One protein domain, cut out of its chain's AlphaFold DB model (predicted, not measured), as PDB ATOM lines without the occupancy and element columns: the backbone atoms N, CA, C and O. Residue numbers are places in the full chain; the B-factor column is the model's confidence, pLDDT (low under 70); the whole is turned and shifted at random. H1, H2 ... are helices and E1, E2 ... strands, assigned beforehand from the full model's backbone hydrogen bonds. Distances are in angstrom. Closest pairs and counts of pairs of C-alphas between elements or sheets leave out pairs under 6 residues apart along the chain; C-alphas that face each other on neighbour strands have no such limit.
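AT A GLANCE: This is residues 890 to 1045 and 1061 to 1090 of the 1094 residues of an uncharacterized protein of Chlamydomonas schloesseri (UniProt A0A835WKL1). What shape do these atoms make? Two sheets lie face to face as a sandwich: the twisted sheet E1 E7 E5 E6 and the smaller sheet E2 E3 E4, which covers part of it, their strands crossed at 35 degrees. Three helices, H1, H2 and H3, cluster at one end of the sandwich, and two long loops, residues 957 to 978 and 996 to 1021, add to its outline. What are the parts and the size? The printed part has 186 residues with three named helices and seven named strands, in the order E1 H1 E2 E3 E4 E5 E6 H2 H3 E7, class mixed, both sheets antiparallel. It is compact, with a radius of gyration of the C-alphas of 17.2 A, and spans 48 by 42 by 33 A.

HOW THE PARTS SIT: How is the sheet that holds the first printed residue built? E1, residues 890 to 896, an edge strand, is antiparallel to its neighbour E7, residues 1082 to 1089, at 159 degrees, with N 893 and O 1085 within hydrogen-bond range at 2.8 A. E7 is antiparallel to E5, residues 979 to 984, at 155 degrees, with N 982 and O 1086 at 2.8 A. E5 forms a hairpin with the other edge strand, E6, residues 990 to 995, at 164 degrees, with N 994 and O 981 at 2.7 A. What faces it? E2, residues 929 to 931, E3, residues 934 to 942, and E4, residues 949 to 956, form a meander, each strand the antiparallel neighbour of the one before. E2 and E3 have N 929 and O 936 at 2.8 A, and E3 and E4 have N 954 and O 937 at 2.8 A. The two sheets form a sandwich, two sheets face to face, their facing parts 9.7 A centre to centre; the closest C-alphas of E4 and E5 are those of Leu 953 and Met 981, 6.9 A apart. How do the helices meet? H1, residues 897 to 909, touches H3, residues 1063 to 1071, with its residues 901 to 905 alone, about perpendicular at 80 degrees, the closest C-alphas being those of Leu 901 and Leu 1071, 6.7 A. With residues 908 to 909 alone H1 touches H2, residues 1022 to 1045, at 72 degrees, only just about perpendicular, closest at the C-alphas of Ala 908 and Asp 1033, 6.6 A. H2 touches H3 with its residues 1028 to 1035 alone, opposite ways at a shallow tilt of 33 degrees, only just short of steep, closest at the C-alphas of Val 1028 and Gly 1069, 5.5 A. How do they stand to the sheets? H1 only grazes both sheets, and H2 only grazes the sheet E2 E3 E4 with residues 1022 to 1029; H3 is on neither sheet. In H1, H2 and H3 every O i to N i+4 pair is within hydrogen-bond range.

IN THESE COORDINATES: Where does the printed part begin? C-alpha 890, in E1, stands at (-27.054, -42.999, 36.435), and E1 is 19.8 A long; H1 follows with 18.1 A. Which later elements are long? E3 measures 24.1 A, E4 21.1 A and H2 33.8 A, with C-alpha 1045 at (15.067, -15.246, 26.883). E7 measures 22.4 A and ends at C-alpha 1089, (-25.990, -42.578, 42.662).

THE WHOLE: How far apart are the extremes? The two C-alphas farthest apart, those of Glu 1045 and His 1090, are 55.0 A apart. Is the printed part cut, and which links are long? Residues 1046 to 1060 are not printed, and C-alphas 1045 and 1061 are 18.0 A apart across the cut. The links H1 to E2, E4 to E5 and E6 to H2 are long. Where is confidence low? The mean pLDDT of the printed part is 71.6, with 77 residues under 70, among them residues 995 to 1036.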
ATOM      1  N   GLU A 890     -28.281 -43.047  37.235       88.12
ATOM      2  CA  GLU A 890     -27.054 -42.999  36.435       88.12
ATOM      3  C   GLU A 890     -27.019 -41.691  35.641       88.12
ATOM      4  O   GLU A 890     -27.962 -41.380  34.913       88.12
ATOM      5  N   GLN A 891     -25.927 -40.939  35.765       87.06
ATOM      6  CA  GLN A 891     -25.665 -39.759  34.951       87.06
ATOM      7  C   GLN A 891     -24.381 -39.968  34.149       87.06
ATOM      8  O   GLN A 891     -23.286 -40.009  34.712       87.06
ATOM      9  N   GLU A 892     -24.518 -40.097  32.831       88.00
ATOM     10  CA  GLU A 892     -23.380 -40.134  31.911       88.00
ATOM     11  C   GLU A 892     -22.711 -38.755  31.809       88.00
ATOM     12  O   GLU A 892     -23.377 -37.717  31.879       88.00
ATOM     13  N   PHE A 893     -21.393 -38.741  31.634       86.12
ATOM     14  CA  PHE A 893     -20.595 -37.548  31.366       86.12
ATOM     15  C   PHE A 893     -19.686 -37.795  30.160       86.12
ATOM     16  O   PHE A 893     -19.212 -38.913  29.931       86.12
ATOM     17  N   LEU A 894     -19.440 -36.736  29.390       87.12
ATOM     18  CA  LEU A 894     -18.667 -36.789  28.155       87.12
ATOM     19  C   LEU A 894     -17.609 -35.693  28.173       87.12
ATOM     20  O   LEU A 894     -17.923 -34.510  28.253       87.12
ATOM     21  N   LEU A 895     -16.342 -36.095  28.075       85.69
ATOM     22  CA  LEU A 895     -15.211 -35.171  28.084       85.69
ATOM     23  C   LEU A 895     -14.437 -35.236  26.753       85.69
ATOM     24  O   LEU A 895     -13.665 -36.174  26.539       85.69
ATOM     25  N   PRO A 896     -14.612 -34.257  25.846       89.44
ATOM     26  CA  PRO A 896     -13.869 -34.167  24.590       89.44
ATOM     27  C   PRO A 896     -12.342 -34.155  24.770       89.44
ATOM     28  O   PRO A 896     -11.811 -33.438  25.618       89.44
ATOM     29  N   ARG A 897     -11.616 -34.873  23.898       89.38
ATOM     30  CA  ARG A 897     -10.139 -34.982  23.871       89.38
ATOM     31  C   ARG A 897      -9.438 -33.623  23.898       89.38
ATOM     32  O   ARG A 897      -8.411 -33.492  24.555       89.38
ATOM     33  N   ALA A 898      -9.991 -32.624  23.207       89.31
ATOM     34  CA  ALA A 898      -9.450 -31.265  23.181       89.31
ATOM     35  C   ALA A 898      -9.514 -30.588  24.562       89.31
ATOM     36  O   ALA A 898      -8.505 -30.075  25.035       89.31
ATOM     37  N   GLN A 899     -10.665 -30.662  25.239       86.31
ATOM     38  CA  GLN A 899     -10.854 -30.094  26.577       86.31
ATOM     39  C   GLN A 899     -10.065 -30.871  27.637       86.31
ATOM     40  O   GLN A 899      -9.429 -30.262  28.489       86.31
ATOM     41  N   LEU A 900     -10.040 -32.208  27.564       86.25
ATOM     42  CA  LEU A 900      -9.163 -33.034  28.400       86.25
ATOM     43  C   LEU A 900      -7.705 -32.570  28.273       86.25
ATOM     44  O   LEU A 900      -7.057 -32.294  29.277       86.25
ATOM     45  N   LEU A 901      -7.204 -32.432  27.045       87.00
ATOM     46  CA  LEU A 901      -5.833 -32.009  26.780       87.00
ATOM     47  C   LEU A 901      -5.532 -30.596  27.295       87.00
ATOM     48  O   LEU A 901      -4.501 -30.385  27.929       87.00
ATOM     49  N   GLU A 902      -6.414 -29.632  27.036       86.25
ATOM     50  CA  GLU A 902      -6.292 -28.251  27.519       86.25
ATOM     51  C   GLU A 902      -6.189 -28.206  29.053       86.25
ATOM     52  O   GLU A 902      -5.292 -27.576  29.618       86.25
ATOM     53  N   ARG A 903      -7.061 -28.953  29.736       81.00
ATOM     54  CA  ARG A 903      -7.105 -29.023  31.199       81.00
ATOM     55  C   ARG A 903      -5.890 -29.772  31.765       81.00
ATOM     56  O   ARG A 903      -5.331 -29.322  32.761       81.00
ATOM     57  N   LEU A 904      -5.398 -30.825  31.102       81.69
ATOM     58  CA  LEU A 904      -4.144 -31.504  31.467       81.69
ATOM     59  C   LEU A 904      -2.911 -30.597  31.300       81.69
ATOM     60  O   LEU A 904      -2.063 -30.562  32.192       81.69
ATOM     61  N   LYS A 905      -2.830 -29.806  30.217       82.56
ATOM     62  CA  LYS A 905      -1.788 -28.773  30.045       82.56
ATOM     63  C   LYS A 905      -1.829 -27.759  31.194       82.56
ATOM     64  O   LYS A 905      -0.796 -27.471  31.796       82.56
ATOM     65  N   GLY A 906      -3.023 -27.273  31.546       79.50
ATOM     66  CA  GLY A 906      -3.226 -26.364  32.678       79.50
ATOM     67  C   GLY A 906      -2.840 -26.963  34.038       79.50
ATOM     68  O   GLY A 906      -2.339 -26.241  34.899       79.50
ATOM     69  N   ALA A 907      -3.028 -28.273  34.229       74.00
ATOM     70  CA  ALA A 907      -2.686 -28.978  35.466       74.00
ATOM     71  C   ALA A 907      -1.167 -29.116  35.632       74.00
ATOM     72  O   ALA A 907      -0.620 -28.786  36.687       74.00
ATOM     73  N   ALA A 908      -0.479 -29.530  34.561       73.25
ATOM     74  CA  ALA A 908       0.977 -29.605  34.518       73.25
ATOM     75  C   ALA A 908       1.616 -28.224  34.757       73.25
ATOM     76  O   ALA A 908       2.465 -28.083  35.637       73.25
ATOM     77  N   ALA A 909       1.142 -27.186  34.055       78.12
ATOM     78  CA  ALA A 909       1.663 -25.823  34.176       78.12
ATOM     79  C   ALA A 909       1.528 -25.237  35.595       78.12
ATOM     80  O   ALA A 909       2.426 -24.540  36.062       78.12
ATOM     81  N   LYS A 910       0.434 -25.538  36.310       74.19
ATOM     82  CA  LYS A 910       0.191 -25.030  37.674       74.19
ATOM     83  C   LYS A 910       0.848 -25.864  38.784       74.19
ATOM     84  O   LYS A 910       0.729 -25.486  39.946       74.19
ATOM     85  N   ARG A 911       1.505 -26.992  38.459       66.44
ATOM     86  CA  ARG A 911       2.039 -27.997  39.414       66.44
ATOM     87  C   ARG A 911       1.071 -28.341  40.552       66.44
ATOM     88  O   ARG A 911       1.483 -28.533  41.696       66.44
ATOM     89  N   GLY A 912      -0.222 -28.394  40.251       63.31
ATOM     90  CA  GLY A 912      -1.260 -28.417  41.271       63.31
ATOM     91  C   GLY A 912      -2.516 -29.151  40.835       63.31
ATOM     92  O   GLY A 912      -2.750 -29.404  39.653       63.31
ATOM     93  N   ARG A 913      -3.336 -29.474  41.836       63.09
ATOM     94  CA  ARG A 913      -4.673 -30.050  41.695       63.09
ATOM     95  C   ARG A 913      -5.511 -29.230  40.713       63.09
ATOM     96  O   ARG A 913      -5.775 -28.057  40.974       63.09
ATOM     97  N   LEU A 914      -5.982 -29.851  39.629       62.28
ATOM     98  CA  LEU A 914      -6.882 -29.198  38.684       62.28
ATOM     99  C   LEU A 914      -8.284 -29.804  38.755       62.28
ATOM    100  O   LEU A 914      -8.557 -30.904  38.275       62.28
ATOM    101  N   THR A 915      -9.201 -29.052  39.359       60.62
ATOM    102  CA  THR A 915     -10.634 -29.340  39.281       60.62
ATOM    103  C   THR A 915     -11.056 -29.314  37.818       60.62
ATOM    104  O   THR A 915     -10.981 -28.277  37.156       60.62
ATOM    105  N   MET A 916     -11.469 -30.471  37.310       62.84
ATOM    106  CA  MET A 916     -12.179 -30.552  36.050       62.84
ATOM    107  C   MET A 916     -13.678 -30.417  36.306       62.84
ATOM    108  O   MET A 916     -14.150 -30.353  37.440       62.84
ATOM    109  N   GLN A 917     -14.404 -30.236  35.219       64.00
ATOM    110  CA  GLN A 917     -15.798 -29.838  35.209       64.00
ATOM    111  C   GLN A 917     -16.518 -30.912  34.394       64.00
ATOM    112  O   GLN A 917     -16.057 -31.251  33.302       64.00
ATOM    113  N   MET A 918     -17.574 -31.518  34.942       61.06
ATOM    114  CA  MET A 918     -18.344 -32.529  34.217       61.06
ATOM    115  C   MET A 918     -19.193 -31.851  33.150       61.06
ATOM    116  O   MET A 918     -20.309 -31.434  33.444       61.06
ATOM    117  N   LEU A 919     -18.691 -31.772  31.916       54.44
ATOM    118  CA  LEU A 919     -19.545 -31.363  30.811       54.44
ATOM    119  C   LEU A 919     -20.638 -32.411  30.584       54.44
ATOM    120  O   LEU A 919     -20.390 -33.617  30.461       54.44
ATOM    121  N   ARG A 920     -21.864 -31.902  30.520       62.62
ATOM    122  CA  ARG A 920     -23.071 -32.624  30.138       62.62
ATOM    123  C   ARG A 920     -23.413 -32.166  28.723       62.62
ATOM    124  O   ARG A 920     -23.503 -30.963  28.500       62.62
ATOM    125  N   ASP A 921     -23.625 -33.091  27.784       57.66
ATOM    126  CA  ASP A 921     -23.767 -32.780  26.342       57.66
ATOM    127  C   ASP A 921     -24.886 -31.758  26.009       57.66
ATOM    128  O   ASP A 921     -24.872 -31.178  24.929       57.66
ATOM    129  N   ALA A 922     -25.832 -31.513  26.930       59.47
ATOM    130  CA  ALA A 922     -26.911 -30.528  26.791       59.47
ATOM    131  C   ALA A 922     -26.639 -29.149  27.439       59.47
ATOM    132  O   ALA A 922     -27.261 -28.171  27.042       59.47
ATOM    133  N   GLU A 923     -25.752 -29.054  28.436       69.88
ATOM    134  CA  GLU A 923     -25.503 -27.827  29.217       69.88
ATOM    135  C   GLU A 923     -23.994 -27.727  29.548       69.88
ATOM    136  O   GLU A 923     -23.573 -28.133  30.633       69.88
ATOM    137  N   PRO A 924     -23.146 -27.231  28.620       65.50
ATOM    138  CA  PRO A 924     -21.683 -27.290  28.743       65.50
ATOM    139  C   PRO A 924     -21.100 -26.354  29.814       65.50
ATOM    140  O   PRO A 924     -19.948 -26.518  30.207       65.50
ATOM    141  N   GLU A 925     -21.881 -25.378  30.281       72.06
ATOM    142  CA  GLU A 925     -21.502 -24.459  31.361       72.06
ATOM    143  C   GLU A 925     -21.702 -25.071  32.752       72.06
ATOM    144  O   GLU A 925     -21.087 -24.618  33.719       72.06
ATOM    145  N   ARG A 926     -22.529 -26.119  32.877       75.00
ATOM    146  CA  ARG A 926     -22.682 -26.833  34.144       75.00
ATOM    147  C   ARG A 926     -21.502 -27.761  34.361       75.00
ATOM    148  O   ARG A 926     -21.089 -28.507  33.481       75.00
ATOM    149  N   THR A 927     -20.951 -27.688  35.569       78.94
ATOM    150  CA  THR A 927     -19.647 -28.278  35.908       78.94
ATOM    151  C   THR A 927     -19.745 -29.413  36.923       78.94
ATOM    152  O   THR A 927     -18.777 -30.146  37.150       78.94
ATOM    153  N   TYR A 928     -20.929 -29.557  37.510       87.88
ATOM    154  CA  TYR A 928     -21.280 -30.444  38.600       87.88
ATOM    155  C   TYR A 928     -22.670 -31.035  38.361       87.88
ATOM    156  O   TYR A 928     -23.484 -30.493  37.610       87.88
ATOM    157  N   VAL A 929     -22.950 -32.140  39.043       90.25
ATOM    158  CA  VAL A 929     -24.244 -32.817  39.061       90.25
ATOM    159  C   VAL A 929     -24.781 -32.820  40.481       90.25
ATOM    160  O   VAL A 929     -24.101 -33.258  41.402       90.25
ATOM    161  N   VAL A 930     -26.001 -32.330  40.672       91.88
ATOM    162  CA  VAL A 930     -26.608 -32.216  41.998       91.88
ATOM    163  C   VAL A 930     -27.280 -33.534  42.381       91.88
ATOM    164  O   VAL A 930     -28.197 -33.980  41.693       91.88
ATOM    165  N   ALA A 931     -26.845 -34.159  43.473       92.62
ATOM    166  CA  ALA A 931     -27.453 -35.379  44.003       92.62
ATOM    167  C   ALA A 931     -27.352 -35.430  45.532       92.62
ATOM    168  O   ALA A 931     -26.286 -35.220  46.118       92.62
ATOM    169  N   ARG A 932     -28.474 -35.753  46.180       90.81
ATOM    170  CA  ARG A 932     -28.666 -35.841  47.635       90.81
ATOM    171  C   ARG A 932     -28.247 -34.572  48.388       90.81
ATOM    172  O   ARG A 932     -27.640 -34.655  49.451       90.81
ATOM    173  N   GLY A 933     -28.553 -33.409  47.814       92.75
ATOM    174  CA  GLY A 933     -28.134 -32.089  48.298       92.75
ATOM    175  C   GLY A 933     -26.685 -31.689  47.973       92.75
ATOM    176  O   GLY A 933     -26.313 -30.549  48.204       92.75
ATOM    177  N   PHE A 934     -25.854 -32.562  47.404       92.19
ATOM    178  CA  PHE A 934     -24.451 -32.233  47.124       92.19
ATOM    179  C   PHE A 934     -24.193 -31.981  45.639       92.19
ATOM    180  O   PHE A 934     -24.816 -32.603  44.779       92.19
ATOM    181  N   GLU A 935     -23.239 -31.101  45.343       91.44
ATOM    182  CA  GLU A 935     -22.726 -30.859  43.995       91.44
ATOM    183  C   GLU A 935     -21.551 -31.807  43.715       91.44
ATOM    184  O   GLU A 935     -20.501 -31.743  44.357       91.44
ATOM    185  N   TRP A 936     -21.725 -32.717  42.758       89.50
ATOM    186  CA  TRP A 936     -20.746 -33.747  42.418       89.50
ATOM    187  C   TRP A 936     -19.982 -33.388  41.146       89.50
ATOM    188  O   TRP A 936     -20.572 -33.276  40.072       89.50
ATOM    189  N   GLY A 937     -18.663 -33.234  41.251       87.25
ATOM    190  CA  GLY A 937     -17.769 -32.921  40.129       87.25
ATOM    191  C   GLY A 937     -16.700 -33.995  39.918       87.25
ATOM    192  O   GLY A 937     -16.469 -34.825  40.796       87.25
ATOM    193  N   ILE A 938     -16.009 -33.971  38.775       83.88
ATOM    194  CA  ILE A 938     -14.850 -34.843  38.519       83.88
ATOM    195  C   ILE A 938     -13.588 -33.996  38.472       83.88
ATOM    196  O   ILE A 938     -13.417 -33.162  37.591       83.88
ATOM    197  N   GLN A 939     -12.667 -34.251  39.392       81.50
ATOM    198  CA  GLN A 939     -11.364 -33.603  39.460       81.50
ATOM    199  C   GLN A 939     -10.286 -34.518  38.877       81.50
ATOM    200  O   GLN A 939     -10.233 -35.700  39.217       81.50
ATOM    201  N   LEU A 940      -9.414 -33.973  38.021       76.62
ATOM    202  CA  LEU A 940      -8.203 -34.665  37.580       76.62
ATOM    203  C   LEU A 940      -7.014 -34.088  38.345       76.62
ATOM    204  O   LEU A 940      -6.471 -33.037  38.005       76.62
ATOM    205  N   GLU A 941      -6.627 -34.767  39.420       75.62
ATOM    206  CA  GLU A 941      -5.463 -34.373  40.204       75.62
ATOM    207  C   GLU A 941      -4.232 -35.144  39.727       75.62
ATOM    208  O   GLU A 941      -4.196 -36.374  39.702       75.62
ATOM    209  N   HIS A 942      -3.216 -34.377  39.348       69.94
ATOM    210  CA  HIS A 942      -1.865 -34.846  39.119       69.94
ATOM    211  C   HIS A 942      -1.043 -34.547  40.375       69.94
ATOM    212  O   HIS A 942      -0.830 -33.376  40.698       69.94
ATOM    213  N   VAL A 943      -0.597 -35.580  41.093       69.19
ATOM    214  CA  VAL A 943       0.157 -35.407  42.343       69.19
ATOM    215  C   VAL A 943       1.637 -35.124  42.024       69.19
ATOM    216  O   VAL A 943       2.318 -36.004  41.498       69.19
ATOM    217  N   PRO A 944       2.185 -33.930  42.336       62.09
ATOM    218  CA  PRO A 944       3.559 -33.589  41.969       62.09
ATOM    219  C   PRO A 944       4.582 -34.545  42.596       62.09
ATOM    220  O   PRO A 944       4.555 -34.800  43.799       62.09
ATOM    221  N   GLY A 945       5.505 -35.056  41.779       68.00
ATOM    222  CA  GLY A 945       6.531 -36.005  42.219       68.00
ATOM    223  C   GLY A 945       6.071 -37.465  42.302       68.00
ATOM    224  O   GLY A 945       6.888 -38.324  42.627       68.00
ATOM    225  N   THR A 946       4.813 -37.777  41.969       65.00
ATOM    226  CA  THR A 946       4.396 -39.149  41.652       65.00
ATOM    227  C   THR A 946       4.007 -39.264  40.180       65.00
ATOM    228  O   THR A 946       3.877 -38.281  39.457       65.00
ATOM    229  N   ALA A 947       3.829 -40.502  39.736       59.94
ATOM    230  CA  ALA A 947       3.309 -40.842  38.419       59.94
ATOM    231  C   ALA A 947       1.770 -40.854  38.359       59.94
ATOM    232  O   ALA A 947       1.186 -41.285  37.367       59.94
ATOM    233  N   GLU A 948       1.097 -40.523  39.461       63.19
ATOM    234  CA  GLU A 948      -0.319 -40.819  39.650       63.19
ATOM    235  C   GLU A 948      -1.166 -39.616  39.220       63.19
ATOM    236  O   GLU A 948      -1.496 -38.730  40.009       63.19
ATOM    237  N   LEU A 949      -1.523 -39.610  37.933       66.94
ATOM    238  CA  LEU A 949      -2.659 -38.852  37.419       66.94
ATOM    239  C   LEU A 949      -3.944 -39.617  37.768       66.94
ATOM    240  O   LEU A 949      -4.213 -40.679  37.201       66.94
ATOM    241  N   GLY A 950      -4.717 -39.097  38.719       72.06
ATOM    242  CA  GLY A 950      -5.954 -39.718  39.187       72.06
ATOM    243  C   GLY A 950      -7.206 -38.978  38.720       72.06
ATOM    244  O   GLY A 950      -7.234 -37.748  38.666       72.06
ATOM    245  N   ALA A 951      -8.262 -39.738  38.429       76.75
ATOM    246  CA  ALA A 951      -9.620 -39.217  38.338       76.75
ATOM    247  C   ALA A 951     -10.313 -39.378  39.694       76.75
ATOM    248  O   ALA A 951     -10.348 -40.476  40.250       76.75
ATOM    249  N   TYR A 952     -10.879 -38.293  40.213       78.88
ATOM    250  CA  TYR A 952     -11.502 -38.247  41.529       78.88
ATOM    251  C   TYR A 952     -12.929 -37.737  41.400       78.88
ATOM    252  O   TYR A 952     -13.156 -36.648  40.876       78.88
ATOM    253  N   LEU A 953     -13.890 -38.508  41.911       82.62
ATOM    254  CA  LEU A 953     -15.233 -37.995  42.140       82.62
ATOM    255  C   LEU A 953     -15.203 -37.120  43.401       82.62
ATOM    256  O   LEU A 953     -14.763 -37.565  44.463       82.62
ATOM    257  N   VAL A 954     -15.648 -35.876  43.267       82.81
ATOM    258  CA  VAL A 954     -15.686 -34.871  44.330       82.81
ATOM    259  C   VAL A 954     -17.129 -34.629  44.748       82.81
ATOM    260  O   VAL A 954     -18.031 -34.697  43.920       82.81
ATOM    261  N   CYS A 955     -17.319 -34.332  46.029       86.06
ATOM    262  CA  CYS A 955     -18.574 -33.927  46.642       86.06
ATOM    263  C   CYS A 955     -18.353 -32.535  47.252       86.06
ATOM    264  O   CYS A 955     -17.470 -32.389  48.099       86.06
ATOM    265  N   TYR A 956     -19.113 -31.538  46.807       86.81
ATOM    266  CA  TYR A 956     -19.120 -30.174  47.334       86.81
ATOM    267  C   TYR A 956     -20.448 -29.899  48.046       86.81
ATOM    268  O   TYR A 956     -21.501 -30.364  47.600       86.81
ATOM    269  N   LEU A 957     -20.412 -29.113  49.125       89.19
ATOM    270  CA  LEU A 957     -21.614 -28.434  49.603       89.19
ATOM    271  C   LEU A 957     -21.763 -27.116  48.816       89.19
ATOM    272  O   LEU A 957     -20.780 -26.373  48.741       89.19
ATOM    273  N   PRO A 958     -22.941 -26.815  48.243       90.50
ATOM    274  CA  PRO A 958     -23.188 -25.544  47.561       90.50
ATOM    275  C   PRO A 958     -22.967 -24.338  48.479       90.50
ATOM    276  O   PRO A 958     -23.301 -24.385  49.664       90.50
ATOM    277  N   CYS A 959     -22.422 -23.243  47.943       87.50
ATOM    278  CA  CYS A 959     -21.950 -22.120  48.759       87.50
ATOM    279  C   CYS A 959     -23.058 -21.398  49.545       87.50
ATOM    280  O   CYS A 959     -22.813 -20.971  50.664       87.50
ATOM    281  N   TRP A 960     -24.288 -21.347  49.030       87.00
ATOM    282  CA  TRP A 960     -25.462 -20.781  49.720       87.00
ATOM    283  C   TRP A 960     -26.014 -21.665  50.867       87.00
ATOM    284  O   TRP A 960     -27.036 -21.348  51.478       87.00
ATOM    285  N   LEU A 961     -25.350 -22.788  51.170       91.44
ATOM    286  CA  LEU A 961     -25.547 -23.595  52.384       91.44
ATOM    287  C   LEU A 961     -24.364 -23.496  53.368       91.44
ATOM    288  O   LEU A 961     -24.354 -24.198  54.380       91.44
ATOM    289  N   LEU A 962     -23.375 -22.645  53.080       87.56
ATOM    290  CA  LEU A 962     -22.306 -22.264  54.001       87.56
ATOM    291  C   LEU A 962     -22.668 -20.932  54.681       87.56
ATOM    292  O   LEU A 962     -23.275 -20.071  54.042       87.56
ATOM    293  N   PRO A 963     -22.242 -20.699  55.934       84.88
ATOM    294  CA  PRO A 963     -22.129 -19.343  56.460       84.88
ATOM    295  C   PRO A 963     -21.191 -18.507  55.567       84.88
ATOM    296  O   PRO A 963     -20.185 -19.042  55.097       84.88
ATOM    297  N   PRO A 964     -21.441 -17.199  55.368       83.31
ATOM    298  CA  PRO A 964     -20.699 -16.376  54.401       83.31
ATOM    299  C   PRO A 964     -19.194 -16.234  54.700       83.31
ATOM    300  O   PRO A 964     -18.422 -15.933  53.794       83.31
ATOM    301  N   ASP A 965     -18.775 -16.477  55.946       84.81
ATOM    302  CA  ASP A 965     -17.368 -16.468  56.375       84.81
ATOM    303  C   ASP A 965     -16.675 -17.852  56.275       84.81
ATOM    304  O   ASP A 965     -15.509 -17.983  56.644       84.81
ATOM    305  N   THR A 966     -17.376 -18.907  55.831       81.50
ATOM    306  CA  THR A 966     -16.859 -20.290  55.779       81.50
ATOM    307  C   THR A 966     -16.466 -20.682  54.356       81.50
ATOM    308  O   THR A 966     -17.321 -20.767  53.477       81.50
ATOM    309  N   ASP A 967     -15.186 -20.989  54.122       74.44
ATOM    310  CA  ASP A 967     -14.749 -21.572  52.848       74.44
ATOM    311  C   ASP A 967     -15.341 -22.986  52.688       74.44
ATOM    312  O   ASP A 967     -15.379 -23.788  53.628       74.44
ATOM    313  N   ALA A 968     -15.748 -23.337  51.468       65.69
ATOM    314  CA  ALA A 968     -16.162 -24.690  51.107       65.69
ATOM    315  C   ALA A 968     -15.076 -25.751  51.393       65.69
ATOM    316  O   ALA A 968     -15.387 -26.943  51.454       65.69
ATOM    317  N   THR A 969     -13.806 -25.356  51.579       64.44
ATOM    318  CA  THR A 969     -12.730 -26.267  52.000       64.44
ATOM    319  C   THR A 969     -12.695 -26.611  53.487       64.44
ATOM    320  O   THR A 969     -11.957 -27.536  53.844       64.44
ATOM    321  N   ASP A 970     -13.440 -25.895  54.332       64.44
ATOM    322  CA  ASP A 970     -13.260 -25.933  55.789       64.44
ATOM    323  C   ASP A 970     -14.312 -26.781  56.522       64.44
ATOM    324  O   ASP A 970     -14.072 -27.215  57.654       64.44
ATOM    325  N   LEU A 971     -15.448 -27.091  55.879       60.75
ATOM    326  CA  LEU A 971     -16.459 -27.974  56.467       60.75
ATOM    327  C   LEU A 971     -15.927 -29.403  56.670       60.75
ATOM    328  O   LEU A 971     -15.452 -30.021  55.713       60.75
ATOM    329  N   PRO A 972     -16.102 -29.998  57.868       55.75
ATOM    330  CA  PRO A 972     -15.529 -31.290  58.221       55.75
ATOM    331  C   PRO A 972     -16.117 -32.439  57.395       55.75
ATOM    332  O   PRO A 972     -17.096 -33.081  57.766       55.75
ATOM    333  N   GLY A 973     -15.445 -32.738  56.285       55.03
ATOM    334  CA  GLY A 973     -15.393 -34.050  55.648       55.03
ATOM    335  C   GLY A 973     -16.697 -34.833  55.530       55.03
ATOM    336  O   GLY A 973     -16.763 -35.983  55.969       55.03
ATOM    337  N   VAL A 974     -17.702 -34.234  54.893       57.56
ATOM    338  CA  VAL A 974     -19.042 -34.806  54.698       57.56
ATOM    339  C   VAL A 974     -19.026 -35.903  53.614       57.56
ATOM    340  O   VAL A 974     -19.581 -35.782  52.524       57.56
ATOM    341  N   ALA A 975     -18.325 -36.998  53.900       54.66
ATOM    342  CA  ALA A 975     -18.037 -38.050  52.938       54.66
ATOM    343  C   ALA A 975     -19.210 -39.047  52.827       54.66
ATOM    344  O   ALA A 975     -19.358 -39.951  53.650       54.66
ATOM    345  N   VAL A 976     -20.043 -38.879  51.793       61.19
ATOM    346  CA  VAL A 976     -21.251 -39.683  51.522       61.19
ATOM    347  C   VAL A 976     -20.908 -40.899  50.631       61.19
ATOM    348  O   VAL A 976     -20.682 -40.729  49.432       61.19
ATOM    349  N   PRO A 977     -20.888 -42.147  51.149       58.72
ATOM    350  CA  PRO A 977     -20.318 -43.308  50.446       58.72
ATOM    351  C   PRO A 977     -21.293 -43.988  49.458       58.72
ATOM    352  O   PRO A 977     -21.361 -45.214  49.384       58.72
ATOM    353  N   HIS A 978     -22.089 -43.207  48.717       73.44
ATOM    354  CA  HIS A 978     -23.215 -43.711  47.903       73.44
ATOM    355  C   HIS A 978     -23.153 -43.359  46.411       73.44
ATOM    356  O   HIS A 978     -24.064 -43.722  45.669       73.44
ATOM    357  N   ALA A 979     -22.083 -42.699  45.966       80.31
ATOM    358  CA  ALA A 979     -21.803 -42.478  44.552       80.31
ATOM    359  C   ALA A 979     -20.694 -43.426  44.064       80.31
ATOM    360  O   ALA A 979     -19.669 -43.617  44.733       80.31
ATOM    361  N   VAL A 980     -20.902 -44.019  42.891       82.56
ATOM    362  CA  VAL A 980     -19.937 -44.874  42.194       82.56
ATOM    363  C   VAL A 980     -19.730 -44.311  40.797       82.56
ATOM    364  O   VAL A 980     -20.669 -44.240  40.016       82.56
ATOM    365  N   MET A 981     -18.505 -43.906  40.480       82.56
ATOM    366  CA  MET A 981     -18.137 -43.457  39.141       82.56
ATOM    367  C   MET A 981     -17.545 -44.622  38.351       82.56
ATOM    368  O   MET A 981     -16.607 -45.262  38.814       82.56
ATOM    369  N   GLU A 982     -18.058 -44.886  37.156       83.56
ATOM    370  CA  GLU A 982     -17.526 -45.890  36.237       83.56
ATOM    371  C   GLU A 982     -17.051 -45.203  34.959       83.56
ATOM    372  O   GLU A 982     -17.856 -44.680  34.188       83.56
ATOM    373  N   ILE A 983     -15.736 -45.183  34.733       80.88
ATOM    374  CA  ILE A 983     -15.170 -44.689  33.473       80.88
ATOM    375  C   ILE A 983     -15.138 -45.854  32.481       80.88
ATOM    376  O   ILE A 983     -14.656 -46.942  32.815       80.88
ATOM    377  N   MET A 984     -15.677 -45.648  31.282       79.25
ATOM    378  CA  MET A 984     -15.971 -46.709  30.320       79.25
ATOM    379  C   MET A 984     -14.858 -46.824  29.272       79.25
ATOM    380  O   MET A 984     -14.409 -45.827  28.712       79.25
ATOM    381  N   ALA A 985     -14.429 -48.047  28.964       78.75
ATOM    382  CA  ALA A 985     -13.584 -48.307  27.801       78.75
ATOM    383  C   ALA A 985     -14.367 -48.054  26.500       78.75
ATOM    384  O   ALA A 985     -15.596 -48.160  26.472       78.75
ATOM    385  N   ALA A 986     -13.668 -47.847  25.378       72.25
ATOM    386  CA  ALA A 986     -14.310 -47.701  24.063       72.25
ATOM    387  C   ALA A 986     -15.253 -48.878  23.702       72.25
ATOM    388  O   ALA A 986     -16.295 -48.684  23.062       72.25
ATOM    389  N   ALA A 987     -14.933 -50.082  24.194       77.19
ATOM    390  CA  ALA A 987     -15.730 -51.304  24.062       77.19
ATOM    391  C   ALA A 987     -17.033 -51.336  24.896       77.19
ATOM    392  O   ALA A 987     -17.814 -52.271  24.751       77.19
ATOM    393  N   GLY A 988     -17.290 -50.344  25.757       77.62
ATOM    394  CA  GLY A 988     -18.504 -50.262  26.581       77.62
ATOM    395  C   GLY A 988     -18.473 -51.062  27.889       77.62
ATOM    396  O   GLY A 988     -19.496 -51.159  28.559       77.62
ATOM    397  N   SER A 989     -17.325 -51.619  28.281       78.00
ATOM    398  CA  SER A 989     -17.110 -52.170  29.625       78.00
ATOM    399  C   SER A 989     -16.580 -51.095  30.587       78.00
ATOM    400  O   SER A 989     -15.803 -50.238  30.156       78.00
ATOM    401  N   PRO A 990     -16.926 -51.133  31.890       77.00
ATOM    402  CA  PRO A 990     -16.297 -50.268  32.881       77.00
ATOM    403  C   PRO A 990     -14.808 -50.622  32.997       77.00
ATOM    404  O   PRO A 990     -14.444 -51.749  33.336       77.00
ATOM    405  N   LEU A 991     -13.944 -49.659  32.678       74.25
ATOM    406  CA  LEU A 991     -12.488 -49.777  32.782       74.25
ATOM    407  C   LEU A 991     -12.007 -49.459  34.202       74.25
ATOM    408  O   LEU A 991     -11.032 -50.039  34.678       74.25
ATOM    409  N   LEU A 992     -12.693 -48.528  34.872       74.00
ATOM    410  CA  LEU A 992     -12.329 -48.035  36.195       74.00
ATOM    411  C   LEU A 992     -13.583 -47.708  37.025       74.00
ATOM    412  O   LEU A 992     -14.201 -46.663  36.833       74.00
ATOM    413  N   THR A 993     -13.936 -48.592  37.965       71.94
ATOM    414  CA  THR A 993     -15.023 -48.383  38.940       71.94
ATOM    415  C   THR A 993     -14.473 -47.744  40.222       71.94
ATOM    416  O   THR A 993     -13.887 -48.407  41.081       71.94
ATOM    417  N   LEU A 994     -14.687 -46.440  40.361       70.19
ATOM    418  CA  LEU A 994     -14.291 -45.588  41.479       70.19
ATOM    419  C   LEU A 994     -15.457 -45.429  42.463       70.19
ATOM    420  O   LEU A 994     -16.362 -44.619  42.270       70.19
ATOM    421  N   LYS A 995     -15.437 -46.204  43.552       65.94
ATOM    422  CA  LYS A 995     -16.415 -46.076  44.645       65.94
ATOM    423  C   LYS A 995     -15.984 -44.975  45.611       65.94
ATOM    424  O   LYS A 995     -14.874 -45.056  46.135       65.94
ATOM    425  N   CYS A 996     -16.852 -43.994  45.869       63.34
ATOM    426  CA  CYS A 996     -16.620 -42.938  46.858       63.34
ATOM    427  C   CYS A 996     -16.300 -43.559  48.230       63.34
ATOM    428  O   CYS A 996     -17.167 -44.162  48.867       63.34
ATOM    429  N   ALA A 997     -15.043 -43.450  48.665       48.84
ATOM    430  CA  ALA A 997     -14.555 -44.050  49.902       48.84
ATOM    431  C   ALA A 997     -14.085 -42.962  50.870       48.84
ATOM    432  O   ALA A 997     -13.381 -42.023  50.496       48.84
ATOM    433  N   THR A 998     -14.475 -43.086  52.137       53.38
ATOM    434  CA  THR A 998     -14.135 -42.104  53.166       53.38
ATOM    435  C   THR A 998     -12.684 -42.334  53.613       53.38
ATOM    436  O   THR A 998     -12.361 -43.346  54.241       53.38
ATOM    437  N   ARG A 999     -11.750 -41.440  53.246       42.88
ATOM    438  CA  ARG A 999     -10.326 -41.612  53.598       42.88
ATOM    439  C   ARG A 999     -10.089 -41.267  55.070       42.88
ATOM    440  O   ARG A 999      -9.707 -40.149  55.403       42.88
ATOM    441  N   ARG A1000     -10.299 -42.264  55.932       42.69
ATOM    442  CA  ARG A1000     -10.242 -42.162  57.400       42.69
ATOM    443  C   ARG A1000      -8.898 -41.669  57.952       42.69
ATOM    444  O   ARG A1000      -8.873 -41.056  59.010       42.69
ATOM    445  N   ASP A1001      -7.813 -41.899  57.215       37.28
ATOM    446  CA  ASP A1001      -6.430 -41.697  57.679       37.28
ATOM    447  C   ASP A1001      -5.803 -40.373  57.185       37.28
ATOM    448  O   ASP A1001      -4.583 -40.258  57.065       37.28
ATOM    449  N   SER A1002      -6.623 -39.378  56.823       38.47
ATOM    450  CA  SER A1002      -6.147 -38.044  56.428       38.47
ATOM    451  C   SER A1002      -6.057 -37.119  57.653       38.47
ATOM    452  O   SER A1002      -7.103 -36.749  58.188       38.47
ATOM    453  N   PRO A1003      -4.860 -36.679  58.095       37.88
ATOM    454  CA  PRO A1003      -4.728 -35.780  59.248       37.88
ATOM    455  C   PRO A1003      -5.263 -34.362  58.978       37.88
ATOM    456  O   PRO A1003      -5.506 -33.607  59.915       37.88
ATOM    457  N   ALA A1004      -5.502 -33.999  57.714       37.44
ATOM    458  CA  ALA A1004      -6.215 -32.780  57.338       37.44
ATOM    459  C   ALA A1004      -7.731 -32.948  57.566       37.44
ATOM    460  O   ALA A1004      -8.505 -32.984  56.611       37.44
ATOM    461  N   MET A1005      -8.159 -33.088  58.827       33.34
ATOM    462  CA  MET A1005      -9.513 -33.548  59.184       33.34
ATOM    463  C   MET A1005     -10.647 -32.527  58.942       33.34
ATOM    464  O   MET A1005     -11.812 -32.866  59.120       33.34
ATOM    465  N   GLY A1006     -10.333 -31.318  58.459       33.03
ATOM    466  CA  GLY A1006     -11.313 -30.421  57.826       33.03
ATOM    467  C   GLY A1006     -11.631 -30.782  56.366       33.03
ATOM    468  O   GLY A1006     -12.637 -30.356  55.832       33.03
ATOM    469  N   ARG A1007     -10.816 -31.613  55.697       41.34
ATOM    470  CA  ARG A1007     -10.888 -31.870  54.244       41.34
ATOM    471  C   ARG A1007     -11.210 -33.334  53.924       41.34
ATOM    472  O   ARG A1007     -10.395 -34.050  53.335       41.34
ATOM    473  N   GLY A1008     -12.400 -33.807  54.286       37.88
ATOM    474  CA  GLY A1008     -12.851 -35.165  53.940       37.88
ATOM    475  C   GLY A1008     -13.452 -35.261  52.538       37.88
ATOM    476  O   GLY A1008     -14.661 -35.405  52.377       37.88
ATOM    477  N   TRP A1009     -12.586 -35.236  51.527       43.03
ATOM    478  CA  TRP A1009     -12.945 -35.581  50.153       43.03
ATOM    479  C   TRP A1009     -13.145 -37.104  50.071       43.03
ATOM    480  O   TRP A1009     -12.379 -37.874  50.663       43.03
ATOM    481  N   GLY A1010     -14.163 -37.552  49.332       41.81
ATOM    482  CA  GLY A1010     -14.509 -38.968  49.160       41.81
ATOM    483  C   GLY A1010     -13.561 -39.729  48.230       41.81
ATOM    484  O   GLY A1010     -13.996 -40.249  47.205       41.81
ATOM    485  N   TYR A1011     -12.264 -39.779  48.555       44.84
ATOM    486  CA  TYR A1011     -11.226 -40.388  47.719       44.84
ATOM    487  C   TYR A1011     -11.507 -41.862  47.397       44.84
ATOM    488  O   TYR A1011     -11.118 -42.769  48.135       44.84
ATOM    489  N   ALA A1012     -12.072 -42.099  46.214       41.31
ATOM    490  CA  ALA A1012     -12.071 -43.387  45.535       41.31
ATOM    491  C   ALA A1012     -10.631 -43.781  45.146       41.31
ATOM    492  O   ALA A1012     -10.209 -43.649  44.003       41.31
ATOM    493  N   ASN A1013      -9.826 -44.203  46.120       41.34
ATOM    494  CA  ASN A1013      -8.399 -44.418  45.916       41.34
ATOM    495  C   ASN A1013      -8.110 -45.825  45.369       41.34
ATOM    496  O   ASN A1013      -8.106 -46.804  46.123       41.34
ATOM    497  N   ARG A1014      -7.788 -45.920  44.074       47.94
ATOM    498  CA  ARG A1014      -6.947 -47.004  43.555       47.94
ATOM    499  C   ARG A1014      -6.114 -46.571  42.349       47.94
ATOM    500  O   ARG A1014      -6.490 -45.678  41.603       47.94
ATOM    501  N   LYS A1015      -4.959 -47.227  42.220       47.41
ATOM    502  CA  LYS A1015      -3.874 -46.912  41.283       47.41
ATOM    503  C   LYS A1015      -4.316 -46.916  39.818       47.41
ATOM    504  O   LYS A1015      -5.122 -47.764  39.452       47.41
ATOM    505  N   LEU A1016      -3.672 -46.031  39.048       47.78
ATOM    506  CA  LEU A1016      -3.364 -46.064  37.608       47.78
ATOM    507  C   LEU A1016      -4.244 -46.953  36.709       47.78
ATOM    508  O   LEU A1016      -4.283 -48.173  36.864       47.78
ATOM    509  N   LEU A1017      -4.826 -46.326  35.675       51.41
ATOM    510  CA  LEU A1017      -5.496 -46.992  34.550       51.41
ATOM    511  C   LEU A1017      -4.700 -48.243  34.097       51.41
ATOM    512  O   LEU A1017      -3.495 -48.136  33.833       51.41
ATOM    513  N   PRO A1018      -5.329 -49.437  34.064       45.50
ATOM    514  CA  PRO A1018      -4.614 -50.711  34.043       45.50
ATOM    515  C   PRO A1018      -3.886 -50.945  32.713       45.50
ATOM    516  O   PRO A1018      -4.459 -51.411  31.734       45.50
ATOM    517  N   GLY A1019      -2.591 -50.636  32.706       49.09
ATOM    518  CA  GLY A1019      -1.720 -50.699  31.530       49.09
ATOM    519  C   GLY A1019      -0.558 -49.707  31.599       49.09
ATOM    520  O   GLY A1019       0.475 -49.929  30.971       49.09
ATOM    521  N   LEU A1020      -0.686 -48.650  32.406       49.56
ATOM    522  CA  LEU A1020       0.359 -47.646  32.590       49.56
ATOM    523  C   LEU A1020       1.218 -47.973  33.811       49.56
ATOM    524  O   LEU A1020       0.723 -48.075  34.935       49.56
ATOM    525  N   SER A1021       2.523 -48.128  33.596       55.44
ATOM    526  CA  SER A1021       3.477 -48.223  34.699       55.44
ATOM    527  C   SER A1021       3.710 -46.840  35.311       55.44
ATOM    528  O   SER A1021       3.669 -45.820  34.621       55.44
ATOM    529  N   ALA A1022       4.016 -46.807  36.610       53.47
ATOM    530  CA  ALA A1022       4.420 -45.567  37.266       53.47
ATOM    531  C   ALA A1022       5.702 -44.975  36.643       53.47
ATOM    532  O   ALA A1022       5.864 -43.764  36.634       53.47
ATOM    533  N   ALA A1023       6.584 -45.798  36.064       59.94
ATOM    534  CA  ALA A1023       7.716 -45.292  35.288       59.94
ATOM    535  C   ALA A1023       7.232 -44.495  34.064       59.94
ATOM    536  O   ALA A1023       7.506 -43.308  33.971       59.94
ATOM    537  N   ALA A1024       6.403 -45.095  33.199       58.03
ATOM    538  CA  ALA A1024       5.977 -44.464  31.949       58.03
ATOM    539  C   ALA A1024       5.246 -43.125  32.152       58.03
ATOM    540  O   ALA A1024       5.468 -42.189  31.387       58.03
ATOM    541  N   VAL A1025       4.396 -43.005  33.183       55.47
ATOM    542  CA  VAL A1025       3.723 -41.724  33.470       55.47
ATOM    543  C   VAL A1025       4.668 -40.735  34.156       55.47
ATOM    544  O   VAL A1025       4.614 -39.558  33.821       55.47
ATOM    545  N   ALA A1026       5.583 -41.170  35.034       62.50
ATOM    546  CA  ALA A1026       6.607 -40.281  35.592       62.50
ATOM    547  C   ALA A1026       7.553 -39.733  34.510       62.50
ATOM    548  O   ALA A1026       7.849 -38.542  34.521       62.50
ATOM    549  N   ASP A1027       7.973 -40.567  33.556       63.25
ATOM    550  CA  ASP A1027       8.830 -40.178  32.433       63.25
ATOM    551  C   ASP A1027       8.116 -39.156  31.532       63.25
ATOM    552  O   ASP A1027       8.680 -38.113  31.207       63.25
ATOM    553  N   VAL A1028       6.842 -39.401  31.197       59.84
ATOM    554  CA  VAL A1028       5.981 -38.467  30.446       59.84
ATOM    555  C   VAL A1028       5.755 -37.150  31.194       59.84
ATOM    556  O   VAL A1028       5.809 -36.081  30.589       59.84
ATOM    557  N   VAL A1029       5.516 -37.199  32.506       61.72
ATOM    558  CA  VAL A1029       5.312 -36.012  33.350       61.72
ATOM    559  C   VAL A1029       6.599 -35.203  33.475       61.72
ATOM    560  O   VAL A1029       6.564 -33.984  33.325       61.72
ATOM    561  N   ALA A1030       7.740 -35.856  33.702       68.69
ATOM    562  CA  ALA A1030       9.042 -35.204  33.764       68.69
ATOM    563  C   ALA A1030       9.413 -34.578  32.411       68.69
ATOM    564  O   ALA A1030       9.893 -33.448  32.372       68.69
ATOM    565  N   ALA A1031       9.117 -35.268  31.306       65.38
ATOM    566  CA  ALA A1031       9.248 -34.755  29.948       65.38
ATOM    567  C   ALA A1031       8.349 -33.526  29.695       65.38
ATOM    568  O   ALA A1031       8.812 -32.533  29.135       65.38
ATOM    569  N   ALA A1032       7.093 -33.549  30.152       59.66
ATOM    570  CA  ALA A1032       6.155 -32.435  30.015       59.66
ATOM    571  C   ALA A1032       6.520 -31.224  30.899       59.66
ATOM    572  O   ALA A1032       6.505 -30.098  30.411       59.66
ATOM    573  N   ASP A1033       6.896 -31.423  32.167       66.00
ATOM    574  CA  ASP A1033       7.344 -30.348  33.069       66.00
ATOM    575  C   ASP A1033       8.720 -29.796  32.641       66.00
ATOM    576  O   ASP A1033       8.953 -28.597  32.765       66.00
ATOM    577  N   ALA A1034       9.601 -30.608  32.037       69.81
ATOM    578  CA  ALA A1034      10.817 -30.128  31.373       69.81
ATOM    579  C   ALA A1034      10.513 -29.301  30.111       69.81
ATOM    580  O   ALA A1034      11.098 -28.235  29.933       69.81
ATOM    581  N   ALA A1035       9.575 -29.738  29.264       63.97
ATOM    582  CA  ALA A1035       9.156 -28.982  28.082       63.97
ATOM    583  C   ALA A1035       8.469 -27.656  28.457       63.97
ATOM    584  O   ALA A1035       8.775 -26.622  27.872       63.97
ATOM    585  N   LEU A1036       7.606 -27.651  29.479       64.31
ATOM    586  CA  LEU A1036       6.973 -26.434  30.004       64.31
ATOM    587  C   LEU A1036       8.004 -25.466  30.607       64.31
ATOM    588  O   LEU A1036       7.918 -24.266  30.359       64.31
ATOM    589  N   LYS A1037       9.013 -25.970  31.335       73.00
ATOM    590  CA  LYS A1037      10.159 -25.160  31.790       73.00
ATOM    591  C   LYS A1037      10.946 -24.572  30.618       73.00
ATOM    592  O   LYS A1037      11.313 -23.406  30.688       73.00
ATOM    593  N   ALA A1038      11.190 -25.346  29.559       68.19
ATOM    594  CA  ALA A1038      11.912 -24.876  28.377       68.19
ATOM    595  C   ALA A1038      11.135 -23.789  27.614       68.19
ATOM    596  O   ALA A1038      11.726 -22.786  27.231       68.19
ATOM    597  N   VAL A1039       9.813 -23.936  27.459       63.62
ATOM    598  CA  VAL A1039       8.955 -22.902  26.853       63.62
ATOM    599  C   VAL A1039       8.935 -21.629  27.706       63.62
ATOM    600  O   VAL A1039       9.095 -20.542  27.163       63.62
ATOM    601  N   ALA A1040       8.807 -21.746  29.031       70.06
ATOM    602  CA  ALA A1040       8.852 -20.590  29.930       70.06
ATOM    603  C   ALA A1040      10.227 -19.890  29.922       70.06
ATOM    604  O   ALA A1040      10.293 -18.664  29.934       70.06
ATOM    605  N   ALA A1041      11.326 -20.652  29.848       73.81
ATOM    606  CA  ALA A1041      12.669 -20.096  29.694       73.81
ATOM    607  C   ALA A1041      12.820 -19.349  28.359       73.81
ATOM    608  O   ALA A1041      13.247 -18.201  28.362       73.81
ATOM    609  N   GLN A1042      12.376 -19.942  27.245       66.88
ATOM    610  CA  GLN A1042      12.414 -19.300  25.924       66.88
ATOM    611  C   GLN A1042      11.555 -18.033  25.832       66.88
ATOM    612  O   GLN A1042      11.880 -17.148  25.047       66.88
ATOM    613  N   GLN A1043      10.475 -17.920  26.612       71.06
ATOM    614  CA  GLN A1043       9.702 -16.678  26.696       71.06
ATOM    615  C   GLN A1043      10.500 -15.573  27.403       71.06
ATOM    616  O   GLN A1043      10.604 -14.476  26.862       71.06
ATOM    617  N   ASN A1044      11.147 -15.878  28.532       73.94
ATOM    618  CA  ASN A1044      11.995 -14.916  29.245       73.94
ATOM    619  C   ASN A1044      13.248 -14.524  28.429       73.94
ATOM    620  O   ASN A1044      13.571 -13.345  28.331       73.94
ATOM    621  N   GLU A1045      13.915 -15.485  27.778       70.38
ATOM    622  CA  GLU A1045      15.067 -15.246  26.883       70.38
ATOM    623  C   GLU A1045      14.704 -14.404  25.643       70.38
ATOM    624  O   GLU A1045      15.583 -13.825  25.005       70.38
ATOM    625  N   LEU A1061      11.201 -31.267  23.166       74.94
ATOM    626  CA  LEU A1061      10.005 -32.006  22.781       74.94
ATOM    627  C   LEU A1061       9.055 -31.072  22.039       74.94
ATOM    628  O   LEU A1061       8.708 -29.998  22.530       74.94
ATOM    629  N   THR A1062       8.613 -31.498  20.860       84.56
ATOM    630  CA  THR A1062       7.592 -30.761  20.112       84.56
ATOM    631  C   THR A1062       6.297 -30.693  20.930       84.56
ATOM    632  O   THR A1062       5.993 -31.642  21.664       84.56
ATOM    633  N   PRO A1063       5.476 -29.635  20.785       80.00
ATOM    634  CA  PRO A1063       4.191 -29.555  21.477       80.00
ATOM    635  C   PRO A1063       3.336 -30.810  21.263       80.00
ATOM    636  O   PRO A1063       2.770 -31.334  22.214       80.00
ATOM    637  N   GLN A1064       3.342 -31.368  20.048       84.56
ATOM    638  CA  GLN A1064       2.625 -32.596  19.702       84.56
ATOM    639  C   GLN A1064       3.091 -33.830  20.500       84.56
ATOM    640  O   GLN A1064       2.261 -34.660  20.861       84.56
ATOM    641  N   GLN A1065       4.382 -33.948  20.832       82.06
ATOM    642  CA  GLN A1065       4.888 -35.022  21.700       82.06
ATOM    643  C   GLN A1065       4.452 -34.836  23.159       82.06
ATOM    644  O   GLN A1065       4.144 -35.819  23.829       82.06
ATOM    645  N   VAL A1066       4.363 -33.592  23.646       79.44
ATOM    646  CA  VAL A1066       3.809 -33.293  24.979       79.44
ATOM    647  C   VAL A1066       2.309 -33.611  25.022       79.44
ATOM    648  O   VAL A1066       1.835 -34.217  25.979       79.44
ATOM    649  N   GLU A1067       1.561 -33.278  23.966       85.94
ATOM    650  CA  GLU A1067       0.139 -33.626  23.836       85.94
ATOM    651  C   GLU A1067      -0.094 -35.138  23.781       85.94
ATOM    652  O   GLU A1067      -0.960 -35.648  24.491       85.94
ATOM    653  N   GLN A1068       0.690 -35.861  22.975       85.69
ATOM    654  CA  GLN A1068       0.642 -37.322  22.902       85.69
ATOM    655  C   GLN A1068       1.027 -37.963  24.236       85.69
ATOM    656  O   GLN A1068       0.349 -38.888  24.665       85.69
ATOM    657  N   GLY A1069       2.046 -37.448  24.931       80.69
ATOM    658  CA  GLY A1069       2.408 -37.906  26.272       80.69
ATOM    659  C   GLY A1069       1.253 -37.751  27.264       80.69
ATOM    660  O   GLY A1069       0.827 -38.733  27.869       80.69
ATOM    661  N   LEU A1070       0.692 -36.543  27.389       80.00
ATOM    662  CA  LEU A1070      -0.423 -36.263  28.305       80.00
ATOM    663  C   LEU A1070      -1.692 -37.071  27.978       80.00
ATOM    664  O   LEU A1070      -2.441 -37.415  28.892       80.00
ATOM    665  N   LEU A1071      -1.941 -37.384  26.701       85.06
ATOM    666  CA  LEU A1071      -3.125 -38.129  26.268       85.06
ATOM    667  C   LEU A1071      -2.946 -39.647  26.210       85.06
ATOM    668  O   LEU A1071      -3.946 -40.337  26.378       85.06
ATOM    669  N   ALA A1072      -1.737 -40.188  26.039       82.81
ATOM    670  CA  ALA A1072      -1.495 -41.634  25.969       82.81
ATOM    671  C   ALA A1072      -2.093 -42.440  27.149       82.81
ATOM    672  O   ALA A1072      -2.626 -43.524  26.896       82.81
ATOM    673  N   PRO A1073      -2.121 -41.936  28.406       75.69
ATOM    674  CA  PRO A1073      -2.871 -42.571  29.492       75.69
ATOM    675  C   PRO A1073      -4.370 -42.758  29.213       75.69
ATOM    676  O   PRO A1073      -4.981 -43.711  29.690       75.69
ATOM    677  N   TRP A1074      -4.957 -41.851  28.435       81.00
ATOM    678  CA  TRP A1074      -6.388 -41.744  28.169       81.00
ATOM    679  C   TRP A1074      -6.818 -42.356  26.835       81.00
ATOM    680  O   TRP A1074      -8.009 -42.582  26.651       81.00
ATOM    681  N   GLU A1075      -5.909 -42.670  25.905       84.06
ATOM    682  CA  GLU A1075      -6.285 -43.182  24.571       84.06
ATOM    683  C   GLU A1075      -7.008 -44.543  24.610       84.06
ATOM    684  O   GLU A1075      -7.802 -44.834  23.723       84.06
ATOM    685  N   GLN A1076      -6.858 -45.328  25.685       77.81
ATOM    686  CA  GLN A1076      -7.649 -46.551  25.926       77.81
ATOM    687  C   GLN A1076      -9.109 -46.275  26.354       77.81
ATOM    688  O   GLN A1076      -9.967 -47.160  26.302       77.81
ATOM    689  N   VAL A1077      -9.382 -45.047  26.802       79.31
ATOM    690  CA  VAL A1077     -10.648 -44.567  27.383       79.31
ATOM    691  C   VAL A1077     -11.345 -43.543  26.474       79.31
ATOM    692  O   VAL A1077     -12.534 -43.272  26.630       79.31
ATOM    693  N   LEU A1078     -10.616 -42.979  25.506       84.00
ATOM    694  CA  LEU A1078     -11.125 -42.067  24.487       84.00
ATOM    695  C   LEU A1078     -11.903 -42.839  23.413       84.00
ATOM    696  O   LEU A1078     -11.342 -43.307  22.424       84.00
ATOM    697  N   LYS A1079     -13.223 -42.916  23.578       82.81
ATOM    698  CA  LYS A1079     -14.147 -43.384  22.546       82.81
ATOM    699  C   LYS A1079     -14.519 -42.223  21.627       82.81
ATOM    700  O   LYS A1079     -14.966 -41.189  22.106       82.81
ATOM    701  N   ASP A1080     -14.308 -42.368  20.320       87.56
ATOM    702  CA  ASP A1080     -14.662 -41.352  19.312       87.56
ATOM    703  C   ASP A1080     -14.111 -39.939  19.635       87.56
ATOM    704  O   ASP A1080     -14.720 -38.911  19.343       87.56
ATOM    705  N   GLY A1081     -12.939 -39.886  20.284       87.44
ATOM    706  CA  GLY A1081     -12.318 -38.638  20.737       87.44
ATOM    707  C   GLY A1081     -12.949 -38.011  21.989       87.44
ATOM    708  O   GLY A1081     -12.738 -36.822  22.225       87.44
ATOM    709  N   ARG A1082     -13.691 -38.769  22.805       87.56
ATOM    710  CA  ARG A1082     -14.262 -38.341  24.094       87.56
ATOM    711  C   ARG A1082     -14.024 -39.403  25.174       87.56
ATOM    712  O   ARG A1082     -14.135 -40.593  24.897       87.56
ATOM    713  N   VAL A1083     -13.727 -39.007  26.410       84.31
ATOM    714  CA  VAL A1083     -13.813 -39.937  27.549       84.31
ATOM    715  C   VAL A1083     -15.285 -40.046  27.921       84.31
ATOM    716  O   VAL A1083     -15.911 -39.031  28.229       84.31
ATOM    717  N   LEU A1084     -15.823 -41.264  27.872       86.31
ATOM    718  CA  LEU A1084     -17.159 -41.585  28.364       86.31
ATOM    719  C   LEU A1084     -17.044 -42.170  29.772       86.31
ATOM    720  O   LEU A1084     -16.247 -43.075  30.026       86.31
ATOM    721  N   GLY A1085     -17.894 -41.709  30.676       87.38
ATOM    722  CA  GLY A1085     -18.132 -42.389  31.938       87.38
ATOM    723  C   GLY A1085     -19.536 -42.122  32.448       87.38
ATOM    724  O   GLY A1085     -20.291 -41.348  31.861       87.38
ATOM    725  N   LYS A1086     -19.882 -42.766  33.556       89.44
ATOM    726  CA  LYS A1086     -21.127 -42.530  34.283       89.44
ATOM    727  C   LYS A1086     -20.873 -42.398  35.774       89.44
ATOM    728  O   LYS A1086     -19.929 -42.982  36.302       89.44
ATOM    729  N   VAL A1087     -21.730 -41.654  36.459       88.62
ATOM    730  CA  VAL A1087     -21.806 -41.644  37.922       88.62
ATOM    731  C   VAL A1087     -23.155 -42.220  38.330       88.62
ATOM    732  O   VAL A1087     -24.203 -41.679  37.983       88.62
ATOM    733  N   THR A1088     -23.117 -43.339  39.044       89.50
ATOM    734  CA  THR A1088     -24.281 -44.045  39.575       89.50
ATOM    735  C   THR A1088     -24.472 -43.660  41.038       89.50
ATOM    736  O   THR A1088     -23.656 -43.989  41.905       89.50
ATOM    737  N   PHE A1089     -25.569 -42.966  41.324       88.50
ATOM    738  CA  PHE A1089     -25.990 -42.578  42.662       88.50
ATOM    739  C   PHE A1089     -26.958 -43.626  43.214       88.50
ATOM    740  O   PHE A1089     -28.081 -43.796  42.727       88.50
ATOM    741  N   HIS A1090     -26.515 -44.367  44.227       85.81
ATOM    742  CA  HIS A1090     -27.305 -45.437  44.823       85.81
ATOM    743  C   HIS A1090     -28.286 -44.906  45.874       85.81
ATOM    744  O   HIS A1090     -27.963 -44.029  46.680       85.81
TER     745      HIS A1090